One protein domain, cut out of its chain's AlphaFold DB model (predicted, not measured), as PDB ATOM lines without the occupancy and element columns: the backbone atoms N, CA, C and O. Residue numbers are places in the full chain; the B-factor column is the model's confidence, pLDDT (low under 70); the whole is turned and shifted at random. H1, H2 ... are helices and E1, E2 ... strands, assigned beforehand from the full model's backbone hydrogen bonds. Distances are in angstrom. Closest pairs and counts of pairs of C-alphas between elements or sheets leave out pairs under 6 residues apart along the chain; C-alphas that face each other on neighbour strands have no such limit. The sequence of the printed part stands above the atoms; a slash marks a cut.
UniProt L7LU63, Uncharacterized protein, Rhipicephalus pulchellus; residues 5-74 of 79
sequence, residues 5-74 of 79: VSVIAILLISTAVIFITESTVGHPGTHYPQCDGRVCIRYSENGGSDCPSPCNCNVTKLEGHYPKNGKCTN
ATOM      1  N   VAL A   5     -19.182  41.966   5.748       56.38
ATOM      2  CA  VAL A   5     -18.198  41.340   6.643       56.38
ATOM      3  C   VAL A   5     -17.850  39.911   6.202       56.38
ATOM      4  O   VAL A   5     -16.707  39.478   6.330       56.38
ATOM      5  N   SER A   6     -18.814  39.190   5.622       57.12
ATOM      6  CA  SER A   6     -18.635  37.791   5.217       57.12
ATOM      7  C   SER A   6     -17.745  37.660   3.976       57.12
ATOM      8  O   SER A   6     -16.935  36.745   3.877       57.12
ATOM      9  N   VAL A   7     -17.826  38.623   3.050       59.03
ATOM     10  CA  VAL A   7     -17.032  38.618   1.808       59.03
ATOM     11  C   VAL A   7     -15.545  38.829   2.102       59.03
ATOM     12  O   VAL A   7     -14.697  38.143   1.534       59.03
ATOM     13  N   ILE A   8     -15.228  39.728   3.038       59.59
ATOM     14  CA  ILE A   8     -13.845  40.027   3.439       59.59
ATOM     15  C   ILE A   8     -13.215  38.818   4.142       59.59
ATOM     16  O   ILE A   8     -12.074  38.465   3.855       59.59
ATOM     17  N   ALA A   9     -13.970  38.139   5.011       58.16
ATOM     18  CA  ALA A   9     -13.492  36.941   5.696       58.16
ATOM     19  C   ALA A   9     -13.156  35.803   4.714       58.16
ATOM     20  O   ALA A   9     -12.109  35.172   4.841       58.16
ATOM     21  N   ILE A  10     -13.993  35.581   3.694       59.97
ATOM     22  CA  ILE A  10     -13.763  34.542   2.674       59.97
ATOM     23  C   ILE A  10     -12.519  34.858   1.825       59.97
ATOM     24  O   ILE A  10     -11.731  33.958   1.522       59.97
ATOM     25  N   LEU A  11     -12.310  36.132   1.481       57.34
ATOM     26  CA  LEU A  11     -11.122  36.591   0.751       57.34
ATOM     27  C   LEU A  11      -9.834  36.361   1.549       57.34
ATOM     28  O   LEU A  11      -8.882  35.801   1.010       57.34
ATOM     29  N   LEU A  12      -9.828  36.714   2.838       58.03
ATOM     30  CA  LEU A  12      -8.662  36.549   3.711       58.03
ATOM     31  C   LEU A  12      -8.277  35.074   3.899       58.03
ATOM     32  O   LEU A  12      -7.097  34.726   3.819       58.03
ATOM     33  N   ILE A  13      -9.267  34.197   4.090       59.00
ATOM     34  CA  ILE A  13      -9.034  32.752   4.238       59.00
ATOM     35  C   ILE A  13      -8.474  32.167   2.932       59.00
ATOM     36  O   ILE A  13      -7.521  31.390   2.968       59.00
ATOM     37  N   SER A  14      -9.000  32.586   1.778       56.25
ATOM     38  CA  SER A  14      -8.535  32.100   0.472       56.25
ATOM     39  C   SER A  14      -7.085  32.504   0.188       56.25
ATOM     40  O   SER A  14      -6.295  31.679  -0.264       56.25
ATOM     41  N   THR A  15      -6.695  33.741   0.515       56.12
ATOM     42  CA  THR A  15      -5.298  34.177   0.375       56.12
ATOM     43  C   THR A  15      -4.356  33.429   1.316       56.12
ATOM     44  O   THR A  15      -3.260  33.056   0.909       56.12
ATOM     45  N   ALA A  16      -4.781  33.140   2.550       54.91
ATOM     46  CA  ALA A  16      -3.947  32.422   3.512       54.91
ATOM     47  C   ALA A  16      -3.643  30.982   3.060       54.91
ATOM     48  O   ALA A  16      -2.511  30.521   3.198       54.91
ATOM     49  N   VAL A  17      -4.619  30.288   2.464       55.69
ATOM     50  CA  VAL A  17      -4.415  28.928   1.939       55.69
ATOM     51  C   VAL A  17      -3.408  28.921   0.783       55.69
ATOM     52  O   VAL A  17      -2.565  28.027   0.725       55.69
ATOM     53  N   ILE A  18      -3.417  29.935  -0.090       54.59
ATOM     54  CA  ILE A  18      -2.466  30.034  -1.211       54.59
ATOM     55  C   ILE A  18      -1.025  30.215  -0.698       54.59
ATOM     56  O   ILE A  18      -0.142  29.458  -1.095       54.59
ATOM     57  N   PHE A  19      -0.796  31.128   0.253       47.56
ATOM     58  CA  PHE A  19       0.541  31.379   0.813       47.56
ATOM     59  C   PHE A  19       1.129  30.175   1.573       47.56
ATOM     60  O   PHE A  19       2.333  29.912   1.491       47.56
ATOM     61  N   ILE A  20       0.297  29.415   2.295       51.97
ATOM     62  CA  ILE A  20       0.754  28.209   3.006       51.97
ATOM     63  C   ILE A  20       1.073  27.091   2.007       51.97
ATOM     64  O   ILE A  20       2.082  26.396   2.150       51.97
ATOM     65  N   THR A  21       0.257  26.944   0.960       45.81
ATOM     66  CA  THR A  21       0.485  25.918  -0.065       45.81
ATOM     67  C   THR A  21       1.788  26.189  -0.819       45.81
ATOM     68  O   THR A  21       2.587  25.272  -0.980       45.81
ATOM     69  N   GLU A  22       2.085  27.444  -1.169       44.09
ATOM     70  CA  GLU A  22       3.332  27.804  -1.863       44.09
ATOM     71  C   GLU A  22       4.589  27.576  -1.002       44.09
ATOM     72  O   GLU A  22       5.630  27.168  -1.507       44.09
ATOM     73  N   SER A  23       4.481  27.730   0.323       42.19
ATOM     74  CA  SER A  23       5.609  27.520   1.244       42.19
ATOM     75  C   SER A  23       5.918  26.042   1.523       42.19
ATOM     76  O   SER A  23       7.001  25.723   2.015       42.19
ATOM     77  N   THR A  24       4.979  25.133   1.226       47.00
ATOM     78  CA  THR A  24       5.144  23.681   1.450       47.00
ATOM     79  C   THR A  24       5.362  22.893   0.160       47.00
ATOM     80  O   THR A  24       5.722  21.714   0.209       47.00
ATOM     81  N   VAL A  25       5.199  23.533  -1.002       43.12
ATOM     82  CA  VAL A  25       5.693  22.994  -2.266       43.12
ATOM     83  C   VAL A  25       7.210  23.121  -2.215       43.12
ATOM     84  O   VAL A  25       7.791  24.154  -2.539       43.12
ATOM     85  N   GLY A  26       7.866  22.061  -1.739       44.84
ATOM     86  CA  GLY A  26       9.297  21.885  -1.930       44.84
ATOM     87  C   GLY A  26       9.590  22.144  -3.400       44.84
ATOM     88  O   GLY A  26       9.100  21.409  -4.255       44.84
ATOM     89  N   HIS A  27      10.294  23.242  -3.679       42.88
ATOM     90  CA  HIS A  27      10.554  23.688  -5.036       42.88
ATOM     91  C   HIS A  27      11.125  22.502  -5.828       42.88
ATOM     92  O   HIS A  27      12.176  21.973  -5.439       42.88
ATOM     93  N   PRO A  28      10.465  22.049  -6.911       46.44
ATOM     94  CA  PRO A  28      11.057  21.090  -7.829       46.44
ATOM     95  C   PRO A  28      12.230  21.800  -8.509       46.44
ATOM     96  O   PRO A  28      12.066  22.485  -9.512       46.44
ATOM     97  N   GLY A  29      13.403  21.724  -7.882       51.16
ATOM     98  CA  GLY A  29      14.571  22.502  -8.281       51.16
ATOM     99  C   GLY A  29      15.337  23.190  -7.155       51.16
ATOM    100  O   GLY A  29      16.197  24.004  -7.486       51.16
ATOM    101  N   THR A  30      15.095  22.899  -5.865       57.75
ATOM    102  CA  THR A  30      16.022  23.358  -4.813       57.75
ATOM    103  C   THR A  30      17.389  22.725  -5.048       57.75
ATOM    104  O   THR A  30      17.655  21.579  -4.687       57.75
ATOM    105  N   HIS A  31      18.241  23.486  -5.721       67.81
ATOM    106  CA  HIS A  31      19.637  23.174  -5.912       67.81
ATOM    107  C   HIS A  31      20.365  23.544  -4.623       67.81
ATOM    108  O   HIS A  31      20.419  24.701  -4.211       67.81
ATOM    109  N   TYR A  32      20.846  22.518  -3.943       75.38
ATOM    110  CA  TYR A  32      21.615  22.598  -2.722       75.38
ATOM    111  C   TYR A  32      23.101  22.579  -3.105       75.38
ATOM    112  O   TYR A  32      23.644  21.508  -3.397       75.38
ATOM    113  N   PRO A  33      23.794  23.732  -3.092       76.38
ATOM    114  CA  PRO A  33      25.198  23.808  -3.496       76.38
ATOM    115  C   PRO A  33      26.113  22.961  -2.600       76.38
ATOM    116  O   PRO A  33      27.190  22.550  -3.023       76.38
ATOM    117  N   GLN A  34      25.681  22.627  -1.377       78.69
ATOM    118  CA  GLN A  34      26.406  21.698  -0.511       78.69
ATOM    119  C   GLN A  34      26.446  20.256  -1.043       78.69
ATOM    120  O   GLN A  34      27.293  19.477  -0.598       78.69
ATOM    121  N   CYS A  35      25.548  19.898  -1.967       81.12
ATOM    122  CA  CYS A  35      25.497  18.571  -2.568       81.12
ATOM    123  C   CYS A  35      26.435  18.432  -3.771       81.12
ATOM    124  O   CYS A  35      26.791  17.308  -4.103       81.12
ATOM    125  N   ASP A  36      26.844  19.517  -4.434       80.31
ATOM    126  CA  ASP A  36      27.563  19.408  -5.704       80.31
ATOM    127  C   ASP A  36      28.998  18.905  -5.552       80.31
ATOM    128  O   ASP A  36      29.820  19.451  -4.815       80.31
ATOM    129  N   GLY A  37      29.319  17.860  -6.317       70.44
ATOM    130  CA  GLY A  37      30.693  17.440  -6.590       70.44
ATOM    131  C   GLY A  37      31.444  16.793  -5.422       70.44
ATOM    132  O   GLY A  37      32.573  16.346  -5.621       70.44
ATOM    133  N   ARG A  38      30.838  16.686  -4.234       81.69
ATOM    134  CA  ARG A  38      31.447  15.984  -3.096       81.69
ATOM    135  C   ARG A  38      31.432  14.480  -3.325       81.69
ATOM    136  O   ARG A  38      30.416  13.910  -3.720       81.69
ATOM    137  N   VAL A  39      32.562  13.833  -3.054       86.81
ATOM    138  CA  VAL A  39      32.642  12.370  -3.012       86.81
ATOM    139  C   VAL A  39      31.894  11.892  -1.773       86.81
ATOM    140  O   VAL A  39      32.074  12.448  -0.692       86.81
ATOM    141  N   CYS A  40      31.063  10.869  -1.934       88.38
ATOM    142  CA  CYS A  40      30.356  10.224  -0.834       88.38
ATOM    143  C   CYS A  40      30.675   8.741  -0.784       88.38
ATOM    144  O   CYS A  40      30.983   8.131  -1.811       88.38
ATOM    145  N   ILE A  41      30.562   8.164   0.407       88.62
ATOM    146  CA  ILE A  41      30.597   6.725   0.600       88.62
ATOM    147  C   ILE A  41      29.190   6.287   0.995       88.62
ATOM    148  O   ILE A  41      28.586   6.833   1.915       88.62
ATOM    149  N   ARG A  42      28.637   5.325   0.260       85.94
ATOM    150  CA  ARG A  42      27.378   4.659   0.584       85.94
ATOM    151  C   ARG A  42      27.699   3.385   1.344       85.94
ATOM    152  O   ARG A  42      28.377   2.509   0.811       85.94
ATOM    153  N   TYR A  43      27.208   3.279   2.571       85.12
ATOM    154  CA  TYR A  43      27.469   2.156   3.472       85.12
ATOM    155  C   TYR A  43      26.431   1.040   3.351       85.12
ATOM    156  O   TYR A  43      26.690  -0.088   3.757       85.12
ATOM    157  N   SER A  44      25.252   1.347   2.804       79.62
ATOM    158  CA  SER A  44      24.159   0.388   2.681       79.62
ATOM    159  C   SER A  44      23.221   0.702   1.518       79.62
ATOM    160  O   SER A  44      23.140   1.829   1.013       79.62
ATOM    161  N   GLU A  45      22.454  -0.309   1.118       75.00
ATOM    162  CA  GLU A  45      21.419  -0.172   0.096       75.00
ATOM    163  C   GLU A  45      20.297   0.773   0.532       75.00
ATOM    164  O   GLU A  45      19.846   1.594  -0.259       75.00
ATOM    165  N   ASN A  46      19.951   0.775   1.821       69.44
ATOM    166  CA  ASN A  46      18.818   1.530   2.362       69.44
ATOM    167  C   ASN A  46      19.140   2.978   2.784       69.44
ATOM    168  O   ASN A  46      18.336   3.601   3.469       69.44
ATOM    169  N   GLY A  47      20.277   3.543   2.360       67.00
ATOM    170  CA  GLY A  47      20.477   5.001   2.401       67.00
ATOM    171  C   GLY A  47      21.433   5.541   3.467       67.00
ATOM    172  O   GLY A  47      21.395   6.733   3.759       67.00
ATOM    173  N   GLY A  48      22.328   4.718   4.018       78.75
ATOM    174  CA  GLY A  48      23.448   5.232   4.813       78.75
ATOM    175  C   GLY A  48      24.525   5.840   3.911       78.75
ATOM    176  O   GLY A  48      25.113   5.116   3.104       78.75
ATOM    177  N   SER A  49      24.802   7.141   4.035       84.44
ATOM    178  CA  SER A  49      25.923   7.796   3.345       84.44
ATOM    179  C   SER A  49      26.457   9.011   4.101       84.44
ATOM    180  O   SER A  49      25.736   9.579   4.914       84.44
ATOM    181  N   ASP A  50      27.681   9.443   3.787       87.12
ATOM    182  CA  ASP A  50      28.288  10.660   4.367       87.12
ATOM    183  C   ASP A  50      27.800  11.972   3.730       87.12
ATOM    184  O   ASP A  50      28.355  13.042   3.995       87.12
ATOM    185  N   CYS A  51      26.804  11.924   2.842       85.50
ATOM    186  CA  CYS A  51      26.257  13.150   2.275       85.50
ATOM    187  C   CYS A  51      25.487  13.937   3.351       85.50
ATOM    188  O   CYS A  51      24.708  13.350   4.104       85.50
ATOM    189  N   PRO A  52      25.652  15.271   3.418       83.75
ATOM    190  CA  PRO A  52      24.879  16.094   4.337       83.75
ATOM    191  C   PRO A  52      23.398  16.066   3.949       83.75
ATOM    192  O   PRO A  52      23.065  16.094   2.767       83.75
ATOM    193  N   SER A  53      22.493  16.058   4.925       80.44
ATOM    194  CA  SER A  53      21.060  16.199   4.643       80.44
ATOM    195  C   SER A  53      20.778  17.569   3.995       80.44
ATOM    196  O   SER A  53      21.345  18.565   4.457       80.44
ATOM    197  N   PRO A  54      19.940  17.671   2.942       79.38
ATOM    198  CA  PRO A  54      19.066  16.647   2.347       79.38
ATOM    199  C   PRO A  54      19.636  15.963   1.081       79.38
ATOM    200  O   PRO A  54      18.875  15.510   0.227       79.38
ATOM    201  N   CYS A  55      20.956  15.931   0.899       82.88
ATOM    202  CA  CYS A  55      21.598  15.384  -0.298       82.88
ATOM    203  C   CYS A  55      21.478  13.855  -0.394       82.88
ATOM    204  O   CYS A  55      21.495  13.147   0.611       82.88
ATOM    205  N   ASN A  56      21.476  13.341  -1.624       85.00
ATOM    206  CA  ASN A  56      21.540  11.909  -1.914       85.00
ATOM    207  C   ASN A  56      22.941  11.505  -2.386       85.00
ATOM    208  O   ASN A  56      23.604  12.271  -3.075       85.00
ATOM    209  N   CYS A  57      23.374  10.280  -2.078       85.62
ATOM    210  CA  CYS A  57      24.614   9.711  -2.614       85.62
ATOM    211  C   CYS A  57      24.326   8.863  -3.863       85.62
ATOM    212  O   CYS A  57      23.774   7.760  -3.769       85.62
ATOM    213  N   ASN A  58      24.710   9.372  -5.037       86.56
ATOM    214  CA  ASN A  58      24.574   8.680  -6.315       86.56
ATOM    215  C   ASN A  58      25.844   7.869  -6.623       86.56
ATOM    216  O   ASN A  58      26.927   8.430  -6.802       86.56
ATOM    217  N   VAL A  59      25.716   6.543  -6.687       86.56
ATOM    218  CA  VAL A  59      26.818   5.618  -6.996       86.56
ATOM    219  C   VAL A  59      26.720   5.169  -8.452       86.56
ATOM    220  O   VAL A  59      25.659   4.768  -8.914       86.56
ATOM    221  N   THR A  60      27.829   5.206  -9.192       74.31
ATOM    222  CA  THR A  60      27.840   4.865 -10.630       74.31
ATOM    223  C   THR A  60      27.577   3.378 -10.896       74.31
ATOM    224  O   THR A  60      27.181   3.009 -11.997       74.31
ATOM    225  N   LYS A  61      27.794   2.510  -9.899       73.31
ATOM    226  CA  LYS A  61      27.565   1.062  -9.992       73.31
ATOM    227  C   LYS A  61      26.706   0.594  -8.819       73.31
ATOM    228  O   LYS A  61      27.158   0.591  -7.675       73.31
ATOM    229  N   LEU A  62      25.468   0.198  -9.115       67.50
ATOM    230  CA  LEU A  62      24.533  -0.343  -8.124       67.50
ATOM    231  C   LEU A  62      24.872  -1.790  -7.728       67.50
ATOM    232  O   LEU A  62      24.568  -2.187  -6.609       67.50
ATOM    233  N   GLU A  63      25.597  -2.541  -8.561       64.94
ATOM    234  CA  GLU A  63      26.010  -3.923  -8.267       64.94
ATOM    235  C   GLU A  63      27.286  -4.014  -7.410       64.94
ATOM    236  O   GLU A  63      28.134  -3.119  -7.438       64.94
ATOM    237  N   GLY A  64      27.399  -5.068  -6.591       71.81
ATOM    238  CA  GLY A  64      28.559  -5.357  -5.729       71.81
ATOM    239  C   GLY A  64      28.374  -5.035  -4.237       71.81
ATOM    240  O   GLY A  64      27.322  -4.553  -3.820       71.81
ATOM    241  N   HIS A  65      29.418  -5.287  -3.441       76.25
ATOM    242  CA  HIS A  65      29.434  -5.106  -1.981       76.25
ATOM    243  C   HIS A  65      29.586  -3.632  -1.553       76.25
ATOM    244  O   HIS A  65      30.154  -2.820  -2.282       76.25
ATOM    245  N   TYR A  66      29.071  -3.291  -0.368       80.62
ATOM    246  CA  TYR A  66      29.274  -1.999   0.303       80.62
ATOM    247  C   TYR A  66      30.552  -2.037   1.169       80.62
ATOM    248  O   TYR A  66      30.912  -3.122   1.629       80.62
ATOM    249  N   PRO A  67      31.224  -0.900   1.447       84.44
ATOM    250  CA  PRO A  67      30.880   0.473   1.059       84.44
ATOM    251  C   PRO A  67      31.219   0.823  -0.402       84.44
ATOM    252  O   PRO A  67      32.139   0.259  -0.988       84.44
ATOM    253  N   LYS A  68      30.485   1.779  -0.991       84.38
ATOM    254  CA  LYS A  68      30.663   2.222  -2.388       84.38
ATOM    255  C   LYS A  68      30.911   3.715  -2.496       84.38
ATOM    256  O   LYS A  68      30.199   4.503  -1.883       84.38
ATOM    257  N   ASN A  69      31.841   4.103  -3.358       87.12
ATOM    258  CA  ASN A  69      32.101   5.505  -3.657       87.12
ATOM    259  C   ASN A  69      31.101   6.028  -4.695       87.12
ATOM    260  O   ASN A  69      30.815   5.379  -5.704       87.12
ATOM    261  N   GLY A  70      30.594   7.229  -4.454       88.94
ATOM    262  CA  GLY A  70      29.679   7.940  -5.331       88.94
ATOM    263  C   GLY A  70      29.916   9.443  -5.279       88.94
ATOM    264  O   GLY A  70      30.936   9.919  -4.773       88.94
ATOM    265  N   LYS A  71      28.949  10.195  -5.795       88.75
ATOM    266  CA  LYS A  71      28.897  11.652  -5.669       88.75
ATOM    267  C   LYS A  71      27.619  12.062  -4.961       88.75
ATOM    268  O   LYS A  71      26.557  11.507  -5.244       88.75
ATOM    269  N   CYS A  72      27.721  13.039  -4.067       87.25
ATOM    270  CA  CYS A  72      26.531  13.697  -3.563       87.25
ATOM    271  C   CYS A  72      25.831  14.405  -4.728       87.25
ATOM    272  O   CYS A  72      26.465  14.965  -5.625       87.25
ATOM    273  N   THR A  73      24.513  14.317  -4.735       85.44
ATOM    274  CA  THR A  73      23.636  14.973  -5.693       85.44
ATOM    275  C   THR A  73      22.444  15.544  -4.951       85.44
ATOM    276  O   THR A  73      22.104  15.114  -3.845       85.44
ATOM    277  N   ASN A  74      21.786  16.508  -5.582       84.62
ATOM    278  CA  ASN A  74      20.526  17.036  -5.085       84.62
ATOM    279  C   ASN A  74      19.489  15.919  -4.879       84.62
ATOM    280  O   ASN A  74      19.522  14.910  -5.599       84.62
TER     281      ASN A  74
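AT A GLANCE: This is residues 5 to 74 of the 79 residues of an uncharacterized protein of Rhipicephalus pulchellus (UniProt L7LU63). A small head, built on a three-stranded sheet and the loops round it, sits at one end of a long arm made by the helix H1, which sticks out free with residues 25 to 28. The arm makes the length of the whole, while the head is a compact body of 46 residues. The printed part has 70 residues, with one named helix and three named strands in the order H1, E1, E2, E3; the sheet runs E1, E3, E2, antiparallel throughout. The class is mixed, helices and strands, with under half of the residues in named elements; the whole is extended, with a radius of gyration of the C-alphas of 20.3 A and spans of 67 by 22 by 15 A.

IN THESE COORDINATES: The longest strand, E3, covers residues 68 to 73 and measures 14.9 A, ending at C-alpha 73 at (23.636, 14.973, -5.693). E1 is residues 39 to 42, 10.0 A, and E2 is residues 56 to 58, 6.2 A. H1, residues 5 to 24, measures 29.7 A from C-alpha 5 at (-18.198, 41.340, 6.643) to C-alpha 24 at (5.144, 23.681, 1.450).

HOW THE PARTS SIT: E3 is the inner strand, and its pairing is staggered: residues 68 to 71 pair with E1, residues 71 to 73 with E2. E1 and E3 are antiparallel at 121 degrees, with N 42 and O 68 2.8 A apart, within hydrogen-bond range. E2 and E3 form a hairpin, antiparallel at 125 degrees, with N 58 and O 71 also within range at 2.8 A. H1 is not on the sheet and is apart from E2 and E3. Every O i to N i+4 pair in H1 is within hydrogen-bond range.

THE WHOLE: The C-alphas of Val 5 and Gly 64, the two farthest apart, are 67.2 A from each other. The printed part has no cut. The links H1 to E1 and E1 to E2 are long, with 14 and 13 residues. The mean pLDDT of the printed part is 70.1, and residues 5 to 31, 46 to 47 and 62 to 63 are under 70.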